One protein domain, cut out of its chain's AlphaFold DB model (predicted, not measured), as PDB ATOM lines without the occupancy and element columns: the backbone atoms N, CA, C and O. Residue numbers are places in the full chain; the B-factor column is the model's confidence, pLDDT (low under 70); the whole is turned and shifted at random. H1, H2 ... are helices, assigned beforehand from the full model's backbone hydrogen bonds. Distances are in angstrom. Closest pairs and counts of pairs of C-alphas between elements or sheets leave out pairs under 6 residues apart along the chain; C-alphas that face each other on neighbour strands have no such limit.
ATOM      1  N   LEU A 164     -31.256-100.788 -35.945       76.50
ATOM      2  CA  LEU A 164     -30.604 -99.590 -36.486       76.50
ATOM      3  C   LEU A 164     -29.095 -99.781 -36.683       76.50
ATOM      4  O   LEU A 164     -28.537 -99.362 -37.696       76.50
ATOM      5  N   GLN A 165     -28.417-100.427 -35.730       77.75
ATOM      6  CA  GLN A 165     -26.996-100.744 -35.870       77.75
ATOM      7  C   GLN A 165     -26.757-101.735 -37.015       77.75
ATOM      8  O   GLN A 165     -25.833-101.531 -37.803       77.75
ATOM      9  N   ARG A 166     -27.610-102.759 -37.168       79.31
ATOM     10  CA  ARG A 166     -27.541-103.705 -38.298       79.31
ATOM     11  C   ARG A 166     -27.715-102.992 -39.640       79.31
ATOM     12  O   ARG A 166     -26.906-103.216 -40.537       79.31
ATOM     13  N   ALA A 167     -28.697-102.099 -39.756       78.75
ATOM     14  CA  ALA A 167     -28.932-101.306 -40.963       78.75
ATOM     15  C   ALA A 167     -27.728-100.414 -41.311       78.75
ATOM     16  O   ALA A 167     -27.267-100.402 -42.451       78.75
ATOM     17  N   ARG A 168     -27.139 -99.727 -40.320       80.94
ATOM     18  CA  ARG A 168     -25.922 -98.915 -40.518       80.94
ATOM     19  C   ARG A 168     -24.738 -99.750 -41.012       80.94
ATOM     20  O   ARG A 168     -24.054 -99.337 -41.944       80.94
ATOM     21  N   ILE A 169     -24.513-100.925 -40.417       82.81
ATOM     22  CA  ILE A 169     -23.453-101.852 -40.843       82.81
ATOM     23  C   ILE A 169     -23.706-102.337 -42.275       82.81
ATOM     24  O   ILE A 169     -22.775-102.372 -43.080       82.81
ATOM     25  N   ALA A 170     -24.954-102.680 -42.610       81.56
ATOM     26  CA  ALA A 170     -25.331-103.106 -43.952       81.56
ATOM     27  C   ALA A 170     -25.071-102.000 -44.986       81.56
ATOM     28  O   ALA A 170     -24.369-102.250 -45.962       81.56
ATOM     29  N   ARG A 171     -25.523-100.763 -44.735       81.56
ATOM     30  CA  ARG A 171     -25.274 -99.609 -45.620       81.56
ATOM     31  C   ARG A 171     -23.782 -99.334 -45.820       81.56
ATOM     32  O   ARG A 171     -23.346 -99.084 -46.940       81.56
ATOM     33  N   ALA A 172     -22.983 -99.418 -44.755       82.94
ATOM     34  CA  ALA A 172     -21.536 -99.243 -44.855       82.94
ATOM     35  C   ALA A 172     -20.891-100.307 -45.763       82.94
ATOM     36  O   ALA A 172     -20.078 -99.960 -46.615       82.94
ATOM     37  N   LYS A 173     -21.299-101.579 -45.626       81.75
ATOM     38  CA  LYS A 173     -20.840-102.675 -46.497       81.75
ATOM     39  C   LYS A 173     -21.296-102.509 -47.948       81.75
ATOM     40  O   LYS A 173     -20.533-102.829 -48.851       81.75
ATOM     41  N   GLN A 174     -22.516-102.019 -48.165       82.44
ATOM     42  CA  GLN A 174     -23.058-101.753 -49.499       82.44
ATOM     43  C   GLN A 174     -22.239-100.680 -50.230       82.44
ATOM     44  O   GLN A 174     -21.905-100.869 -51.391       82.44
ATOM     45  N   ARG A 175     -21.833 -99.601 -49.543       80.38
ATOM     46  CA  ARG A 175     -21.063 -98.497 -50.150       80.38
ATOM     47  C   ARG A 175     -19.709 -98.925 -50.724       80.38
ATOM     48  O   ARG A 175     -19.233 -98.319 -51.673       80.38
ATOM     49  N   THR A 176     -19.064 -99.922 -50.125       81.38
ATOM     50  CA  THR A 176     -17.740-100.415 -50.547       81.38
ATOM     51  C   THR A 176     -17.814-101.741 -51.307       81.38
ATOM     52  O   THR A 176     -16.785-102.349 -51.587       81.38
ATOM     53  N   GLY A 177     -19.022-102.252 -51.550       83.75
ATOM     54  CA  GLY A 177     -19.244-103.547 -52.178       83.75
ATOM     55  C   GLY A 177     -19.145-103.492 -53.703       83.75
ATOM     56  O   GLY A 177     -19.186-102.431 -54.311       83.75
ATOM     57  N   LYS A 178     -19.064-104.669 -54.334       86.50
ATOM     58  CA  LYS A 178     -19.091-104.808 -55.805       86.50
ATOM     59  C   LYS A 178     -20.469-104.516 -56.422       86.50
ATOM     60  O   LYS A 178     -20.574-104.257 -57.620       86.50
ATOM     61  N   LEU A 179     -21.520-104.602 -55.606       88.38
ATOM     62  CA  LEU A 179     -22.907-104.370 -55.998       88.38
ATOM     63  C   LEU A 179     -23.351-102.986 -55.527       88.38
ATOM     64  O   LEU A 179     -22.989-102.565 -54.432       88.38
ATOM     65  N   ASP A 180     -24.175-102.335 -56.336       89.75
ATOM     66  CA  ASP A 180     -24.909-101.107 -56.039       89.75
ATOM     67  C   ASP A 180     -26.412-101.350 -56.285       89.75
ATOM     68  O   ASP A 180     -26.824-102.443 -56.685       89.75
ATOM     69  N   TRP A 181     -27.251-100.347 -56.020       88.25
ATOM     70  CA  TRP A 181     -28.703-100.482 -56.169       88.25
ATOM     71  C   TRP A 181     -29.158-100.755 -57.606       88.25
ATOM     72  O   TRP A 181     -30.153-101.454 -57.798       88.25
ATOM     73  N   GLU A 182     -28.437-100.252 -58.604       89.00
ATOM     74  CA  GLU A 182     -28.749-100.483 -60.014       89.00
ATOM     75  C   GLU A 182     -28.490-101.944 -60.388       89.00
ATOM     76  O   GLU A 182     -29.394-102.641 -60.856       89.00
ATOM     77  N   LYS A 183     -27.303-102.462 -60.049       90.44
ATOM     78  CA  LYS A 183     -26.952-103.876 -60.240       90.44
ATOM     79  C   LYS A 183     -27.879-104.798 -59.463       90.44
ATOM     80  O   LYS A 183     -28.274-105.837 -59.972       90.44
ATOM     81  N   VAL A 184     -28.265-104.432 -58.242       90.56
ATOM     82  CA  VAL A 184     -29.208-105.214 -57.427       90.56
ATOM     83  C   VAL A 184     -30.576-105.320 -58.095       90.56
ATOM     84  O   VAL A 184     -31.165-106.401 -58.094       90.56
ATOM     85  N   ARG A 185     -31.080-104.230 -58.682       90.56
ATOM     86  CA  ARG A 185     -32.344-104.239 -59.435       90.56
ATOM     87  C   ARG A 185     -32.225-105.063 -60.715       90.56
ATOM     88  O   ARG A 185     -33.110-105.871 -60.978       90.56
ATOM     89  N   ALA A 186     -31.113-104.941 -61.441       91.19
ATOM     90  CA  ALA A 186     -30.838-105.746 -62.632       91.19
ATOM     91  C   ALA A 186     -30.748-107.250 -62.315       91.19
ATOM     92  O   ALA A 186     -31.351-108.066 -63.007       91.19
ATOM     93  N   ILE A 187     -30.063-107.615 -61.223       91.12
ATOM     94  CA  ILE A 187     -29.978-108.993 -60.721       91.12
ATOM     95  C   ILE A 187     -31.379-109.538 -60.432       91.12
ATOM     96  O   ILE A 187     -31.698-110.636 -60.873       91.12
ATOM     97  N   ARG A 188     -32.232-108.779 -59.730       91.44
ATOM     98  CA  ARG A 188     -33.610-109.205 -59.427       91.44
ATOM     99  C   ARG A 188     -34.440-109.414 -60.690       91.44
ATOM    100  O   ARG A 188     -35.012-110.483 -60.848       91.44
ATOM    101  N   ALA A 189     -34.417-108.453 -61.612       91.31
ATOM    102  CA  ALA A 189     -35.150-108.556 -62.872       91.31
ATOM    103  C   ALA A 189     -34.702-109.765 -63.713       91.31
ATOM    104  O   ALA A 189     -35.526-110.453 -64.308       91.31
ATOM    105  N   ARG A 190     -33.397-110.065 -63.738       91.31
ATOM    106  CA  ARG A 190     -32.868-111.237 -64.450       91.31
ATOM    107  C   ARG A 190     -33.235-112.560 -63.792       91.31
ATOM    108  O   ARG A 190     -33.483-113.527 -64.503       91.31
ATOM    109  N   ILE A 191     -33.285-112.607 -62.464       90.56
ATOM    110  CA  ILE A 191     -33.772-113.782 -61.731       90.56
ATOM    111  C   ILE A 191     -35.246-114.032 -62.058       90.56
ATOM    112  O   ILE A 191     -35.615-115.172 -62.324       90.56
ATOM    113  N   ASP A 192     -36.064-112.979 -62.094       88.31
ATOM    114  CA  ASP A 192     -37.483-113.084 -62.461       88.31
ATOM    115  C   ASP A 192     -37.660-113.551 -63.919       88.31
ATOM    116  O   ASP A 192     -38.606-114.267 -64.233       88.31
ATOM    117  N   ALA A 193     -36.701-113.225 -64.794       88.69
ATOM    118  CA  ALA A 193     -36.611-113.726 -66.166       88.69
ATOM    119  C   ALA A 193     -35.996-115.141 -66.293       88.69
ATOM    120  O   ALA A 193     -35.827-115.632 -67.408       88.69
ATOM    121  N   GLY A 194     -35.659-115.803 -65.179       90.00
ATOM    122  CA  GLY A 194     -35.197-117.196 -65.144       90.00
ATOM    123  C   GLY A 194     -33.680-117.409 -65.056       90.00
ATOM    124  O   GLY A 194     -33.237-118.555 -65.100       90.00
ATOM    125  N   ALA A 195     -32.870-116.355 -64.906       89.94
ATOM    126  CA  ALA A 195     -31.423-116.501 -64.734       89.94
ATOM    127  C   ALA A 195     -31.072-117.183 -63.401       89.94
ATOM    128  O   ALA A 195     -31.690-116.933 -62.361       89.94
ATOM    129  N   THR A 196     -30.032-118.018 -63.401       92.38
ATOM    130  CA  THR A 196     -29.627-118.748 -62.196       92.38
ATOM    131  C   THR A 196     -28.698-117.925 -61.297       92.38
ATOM    132  O   THR A 196     -27.860-117.146 -61.760       92.38
ATOM    133  N   ASP A 197     -28.756-118.176 -59.980       89.44
ATOM    134  CA  ASP A 197     -27.872-117.529 -58.995       89.44
ATOM    135  C   ASP A 197     -26.370-117.712 -59.340       89.44
ATOM    136  O   ASP A 197     -25.540-116.885 -58.967       89.44
ATOM    137  N   GLY A 198     -26.003-118.804 -60.027       90.81
ATOM    138  CA  GLY A 198     -24.618-119.121 -60.403       90.81
ATOM    139  C   GLY A 198     -24.108-118.360 -61.631       90.81
ATOM    140  O   GLY A 198     -22.931-118.005 -61.686       90.81
ATOM    141  N   GLU A 199     -24.975-118.084 -62.602       91.06
ATOM    142  CA  GLU A 199     -24.639-117.256 -63.766       91.06
ATOM    143  C   GLU A 199     -24.389-115.812 -63.337       91.06
ATOM    144  O   GLU A 199     -23.319-115.267 -63.601       91.06
ATOM    145  N   LEU A 200     -25.313-115.254 -62.553       91.75
ATOM    146  CA  LEU A 200     -25.215-113.887 -62.041       91.75
ATOM    147  C   LEU A 200     -24.033-113.724 -61.073       91.75
ATOM    148  O   LEU A 200     -23.356-112.700 -61.075       91.75
ATOM    149  N   ALA A 201     -23.724-114.742 -60.268       93.31
ATOM    150  CA  ALA A 201     -22.546-114.722 -59.402       93.31
ATOM    151  C   ALA A 201     -21.239-114.552 -60.199       93.31
ATOM    152  O   ALA A 201     -20.392-113.742 -59.819       93.31
ATOM    153  N   ARG A 202     -21.092-115.281 -61.316       93.12
ATOM    154  CA  ARG A 202     -19.920-115.173 -62.200       93.12
ATOM    155  C   ARG A 202     -19.873-113.821 -62.901       93.12
ATOM    156  O   ARG A 202     -18.825-113.186 -62.890       93.12
ATOM    157  N   GLU A 203     -21.002-113.371 -63.441       91.69
ATOM    158  CA  GLU A 203     -21.108-112.104 -64.171       91.69
ATOM    159  C   GLU A 203     -20.762-110.891 -63.297       91.69
ATOM    160  O   GLU A 203     -19.954-110.050 -63.682       91.69
ATOM    161  N   TYR A 204     -21.314-110.822 -62.083       89.94
ATOM    162  CA  TYR A 204     -21.081-109.704 -61.164       89.94
ATOM    163  C   TYR A 204     -19.860-109.909 -60.248       89.94
ATOM    164  O   TYR A 204     -19.570-109.070 -59.390       89.94
ATOM    165  N   GLY A 205     -19.134-111.024 -60.397       92.00
ATOM    166  CA  GLY A 205     -17.926-111.330 -59.627       92.00
ATOM    167  C   GLY A 205     -18.163-111.444 -58.115       92.00
ATOM    168  O   GLY A 205     -17.309-111.030 -57.318       92.00
ATOM    169  N   VAL A 206     -19.322-111.967 -57.707       92.38
ATOM    170  CA  VAL A 206     -19.730-112.153 -56.305       92.38
ATOM    171  C   VAL A 206     -19.992-113.624 -55.995       92.38
ATOM    172  O   VAL A 206     -20.214-114.438 -56.881       92.38
ATOM    173  N   ALA A 207     -19.985-113.993 -54.716       92.44
ATOM    174  CA  ALA A 207     -20.308-115.358 -54.317       92.44
ATOM    175  C   ALA A 207     -21.807-115.665 -54.526       92.44
ATOM    176  O   ALA A 207     -22.662-114.810 -54.287       92.44
ATOM    177  N   LYS A 208     -22.142-116.912 -54.884       92.69
ATOM    178  CA  LYS A 208     -23.532-117.390 -55.052       92.69
ATOM    179  C   LYS A 208     -24.455-117.071 -53.855       92.69
ATOM    180  O   LYS A 208     -25.580-116.632 -54.093       92.69
ATOM    181  N   PRO A 209     -24.017-117.194 -52.580       92.69
ATOM    182  CA  PRO A 209     -24.836-116.790 -51.433       92.69
ATOM    183  C   PRO A 209     -25.221-115.305 -51.442       92.69
ATOM    184  O   PRO A 209     -26.319-114.959 -51.016       92.69
ATOM    185  N   THR A 210     -24.363-114.430 -51.973       89.56
ATOM    186  CA  THR A 210     -24.645-112.993 -52.085       89.56
ATOM    187  C   THR A 210     -25.819-112.737 -53.024       89.56
ATOM    188  O   THR A 210     -26.700-111.948 -52.685       89.56
ATOM    189  N   ILE A 211     -25.875-113.433 -54.168       92.56
ATOM    190  CA  ILE A 211     -27.006-113.353 -55.106       92.56
ATOM    191  C   ILE A 211     -28.284-113.903 -54.459       92.56
ATOM    192  O   ILE A 211     -29.326-113.250 -54.501       92.56
ATOM    193  N   ALA A 212     -28.196-115.036 -53.757       90.50
ATOM    194  CA  ALA A 212     -29.335-115.598 -53.032       90.50
ATOM    195  C   ALA A 212     -29.878-114.643 -51.949       90.50
ATOM    196  O   ALA A 212     -31.091-114.556 -51.744       90.50
ATOM    197  N   ASP A 213     -29.009-113.896 -51.264       88.00
ATOM    198  CA  ASP A 213     -29.414-112.891 -50.277       88.00
ATOM    199  C   ASP A 213     -29.995-111.622 -50.908       88.00
ATOM    200  O   ASP A 213     -30.899-111.017 -50.325       88.00
ATOM    201  N   VAL A 214     -29.529-111.237 -52.100       89.31
ATOM    202  CA  VAL A 214     -30.135-110.166 -52.908       89.31
ATOM    203  C   VAL A 214     -31.557-110.553 -53.319       89.31
ATOM    204  O   VAL A 214     -32.485-109.760 -53.110       89.31
ATOM    205  N   ARG A 215     -31.727-111.781 -53.828       87.56
ATOM    206  CA  ARG A 215     -33.008-112.376 -54.236       87.56
ATOM    207  C   ARG A 215     -34.001-112.445 -53.083       87.56
ATOM    208  O   ARG A 215     -35.148-112.050 -53.224       87.56
ATOM    209  N   LYS A 216     -33.552-112.898 -51.911       85.50
ATOM    210  CA  LYS A 216     -34.388-113.027 -50.703       85.50
ATOM    211  C   LYS A 216     -34.553-111.720 -49.916       85.50
ATOM    212  O   LYS A 216     -35.050-111.754 -48.795       85.50
ATOM    213  N   HIS A 217     -34.085-110.584 -50.442       83.62
ATOM    214  CA  HIS A 217     -34.108-109.289 -49.746       83.62
ATOM    215  C   HIS A 217     -33.481-109.339 -48.334       83.62
ATOM    216  O   HIS A 217     -33.911-108.642 -47.413       83.62
ATOM    217  N   ARG A 218     -32.449-110.168 -48.121       81.81
ATOM    218  CA  ARG A 218     -31.761-110.289 -46.823       81.81
ATOM    219  C   ARG A 218     -30.661-109.245 -46.644       81.81
ATOM    220  O   ARG A 218     -30.541-108.696 -45.555       81.81
ATOM    221  N   SER A 219     -29.908-108.933 -47.700       78.56
ATOM    222  CA  SER A 219     -28.756-108.012 -47.656       78.56
ATOM    223  C   SER A 219     -29.016-106.627 -48.270       78.56
ATOM    224  O   SER A 219     -28.424-105.647 -47.820       78.56
ATOM    225  N   TRP A 220     -29.919-106.523 -49.250       83.00
ATOM    226  CA  TRP A 220     -30.283-105.273 -49.938       83.00
ATOM    227  C   TRP A 220     -31.770-104.963 -49.757       83.00
ATOM    228  O   TRP A 220     -32.608-105.331 -50.581       83.00
ATOM    229  N   ARG A 221     -32.112-104.321 -48.639       76.75
ATOM    230  CA  ARG A 221     -33.491-103.947 -48.289       76.75
ATOM    231  C   ARG A 221     -33.748-102.486 -48.635       76.75
ATOM    232  O   ARG A 221     -32.964-101.627 -48.246       76.75
ATOM    233  N   GLU A 222     -34.827-102.219 -49.366       71.31
ATOM    234  CA  GLU A 222     -35.284-100.851 -49.617       71.31
ATOM    235  C   GLU A 222     -36.003-100.359 -48.352       71.31
ATOM    236  O   GLU A 222     -37.151-100.710 -48.080       71.31
ATOM    237  N   GLU A 223     -35.279 -99.621 -47.514       63.75
ATOM    238  CA  GLU A 223     -35.815 -99.005 -46.299       63.75
ATOM    239  C   GLU A 223     -36.486 -97.676 -46.676       63.75
ATOM    240  O   GLU A 223     -35.786 -96.723 -47.017       63.75
ATOM    241  N   GLY A 224     -37.822 -97.602 -46.625       55.22
ATOM    242  CA  GLY A 224     -38.544 -96.327 -46.780       55.22
ATOM    243  C   GLY A 224     -39.867 -96.354 -47.549       55.22
ATOM    244  O   GLY A 224     -40.490 -95.307 -47.684       55.22
ATOM    245  N   GLY A 225     -40.328 -97.503 -48.046       54.12
ATOM    246  CA  GLY A 225     -41.640 -97.611 -48.685       54.12
ATOM    247  C   GLY A 225     -42.753 -97.893 -47.673       54.12
ATOM    248  O   GLY A 225     -42.575 -98.700 -46.760       54.12
ATOM    249  N   MET A 226     -43.942 -97.313 -47.878       56.88
ATOM    250  CA  MET A 226     -45.147 -97.589 -47.070       56.88
ATOM    251  C   MET A 226     -45.501 -99.092 -47.013       56.88
ATOM    252  O   MET A 226     -46.146 -99.553 -46.076       56.88
ATOM    253  N   PHE A 227     -45.014 -99.881 -47.978       57.69
ATOM    254  CA  PHE A 227     -45.266-101.318 -48.109       57.69
ATOM    255  C   PHE A 227     -44.078-102.220 -47.721       57.69
ATOM    256  O   PHE A 227     -44.192-103.445 -47.803       57.69
ATOM    257  N   THR A 228     -42.948-101.670 -47.254       58.62
ATOM    258  CA  THR A 228     -41.749-102.467 -46.908       58.62
ATOM    259  C   THR A 228     -42.041-103.512 -45.814       58.62
ATOM    260  O   THR A 228     -41.469-104.603 -45.825       58.62
ATOM    261  N   ALA A 229     -42.986-103.230 -44.908       57.06
ATOM    262  CA  ALA A 229     -43.407-104.151 -43.848       57.06
ATOM    263  C   ALA A 229     -44.165-105.398 -44.360       57.06
ATOM    264  O   ALA A 229     -44.127-106.442 -43.709       57.06
ATOM    265  N   LEU A 230     -44.813-105.330 -45.531       57.69
ATOM    266  CA  LEU A 230     -45.565-106.457 -46.105       57.69
ATOM    267  C   LEU A 230     -44.651-107.484 -46.787       57.69
ATOM    268  O   LEU A 230     -44.923-108.681 -46.740       57.69
ATOM    269  N   ILE A 231     -43.529-107.037 -47.358       59.03
ATOM    270  CA  ILE A 231     -42.549-107.912 -48.024       59.03
ATOM    271  C   ILE A 231     -41.839-108.819 -47.001       59.03
ATOM    272  O   ILE A 231     -41.568-109.987 -47.280       59.03
ATOM    273  N   ALA A 232     -41.606-108.321 -45.783       53.09
ATOM    274  CA  ALA A 232     -40.945-109.077 -44.718       53.09
ATOM    275  C   ALA A 232     -41.740-110.316 -44.251       53.09
ATOM    276  O   ALA A 232     -41.131-111.300 -43.838       53.09
ATOM    277  N   ARG A 233     -43.078-110.309 -44.357       46.62
ATOM    278  CA  ARG A 233     -43.946-111.425 -43.924       46.62
ATOM    279  C   ARG A 233     -43.971-112.623 -44.876       46.62
ATOM    280  O   ARG A 233     -44.400-113.692 -44.469       46.62
ATOM    281  N   ARG A 234     -43.505-112.475 -46.119       46.31
ATOM    282  CA  ARG A 234     -43.510-113.550 -47.131       46.31
ATOM    283  C   ARG A 234     -42.292-114.480 -47.073       46.31
ATOM    284  O   ARG A 234     -42.205-115.407 -47.867       46.31
TER     285      ARG A 234
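What this domain is: This is residues 164 to 234 of the 236 residues of an uncharacterized protein of Acidovorax citrulli (strain AAC00-1) (UniProt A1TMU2). Three short helices, H2, H3 and H4, form a small cluster in which H4 packs on both of the others, its line strongly turned from theirs. The helices at the two ends of the printed part, H1 and H5, lie away from this cluster and from each other, H5 at the end of a long link. The printed part has 71 residues with five named helices, in the order H1, H2, H3, H4, H5, and no named strand; its class is all helix. The whole is compact, with a radius of gyration of the C-alphas of 12.4 A, and spans 32 by 27 by 18 A.

How they stand to each other: H2, residues 181 to 192, touches H4, residues 208 to 215, about perpendicular at 89 degrees; their closest C-alphas, of Arg 188 and Arg 215, are 6.1 A apart. H4 touches H3, residues 197 to 203, only just about perpendicular at 73 degrees; the closest C-alphas, of Ala 201 and Lys 208, are 5.2 A apart. H2 and H3 are close but not clearly touching, at a steep tilt of 47 degrees, opposite ways; their closest C-alphas, of Ile 187 and Leu 200, are 7.0 A apart. H1, residues 164 to 175, is apart from H2, H3 and H4; H5, residues 228 to 232, is apart from H2, H3 and H4; and H1 and H5 are apart from each other. In H1, H2, H3 and H4 every O i to N i+4 pair is within hydrogen-bond range; in H5 0 of 1 is, and 0 of 2 O i to N i+3 pairs.

Where its parts are: H1 is 16.7 A long from C-alpha 164 at (-30.604, -99.590, -36.486), and H2 16.6 A. H3 measures 10.1 A, H4 10.8 A, and H5 7.0 A, with C-alpha 232 at (-40.945, -109.077, -44.718).

The domain as a whole: The C-alphas farthest apart, of Gln 165 and Gly 194, are 34.6 A apart. The printed part has no cut. The link from H4 to H5, residues 216 to 227, is long; the other three are tight. Residues 224 to 230, of which 228 to 230 belong to H5, stand free. Mean pLDDT of the printed part is 81.7; residues 223 to 234 are under 70.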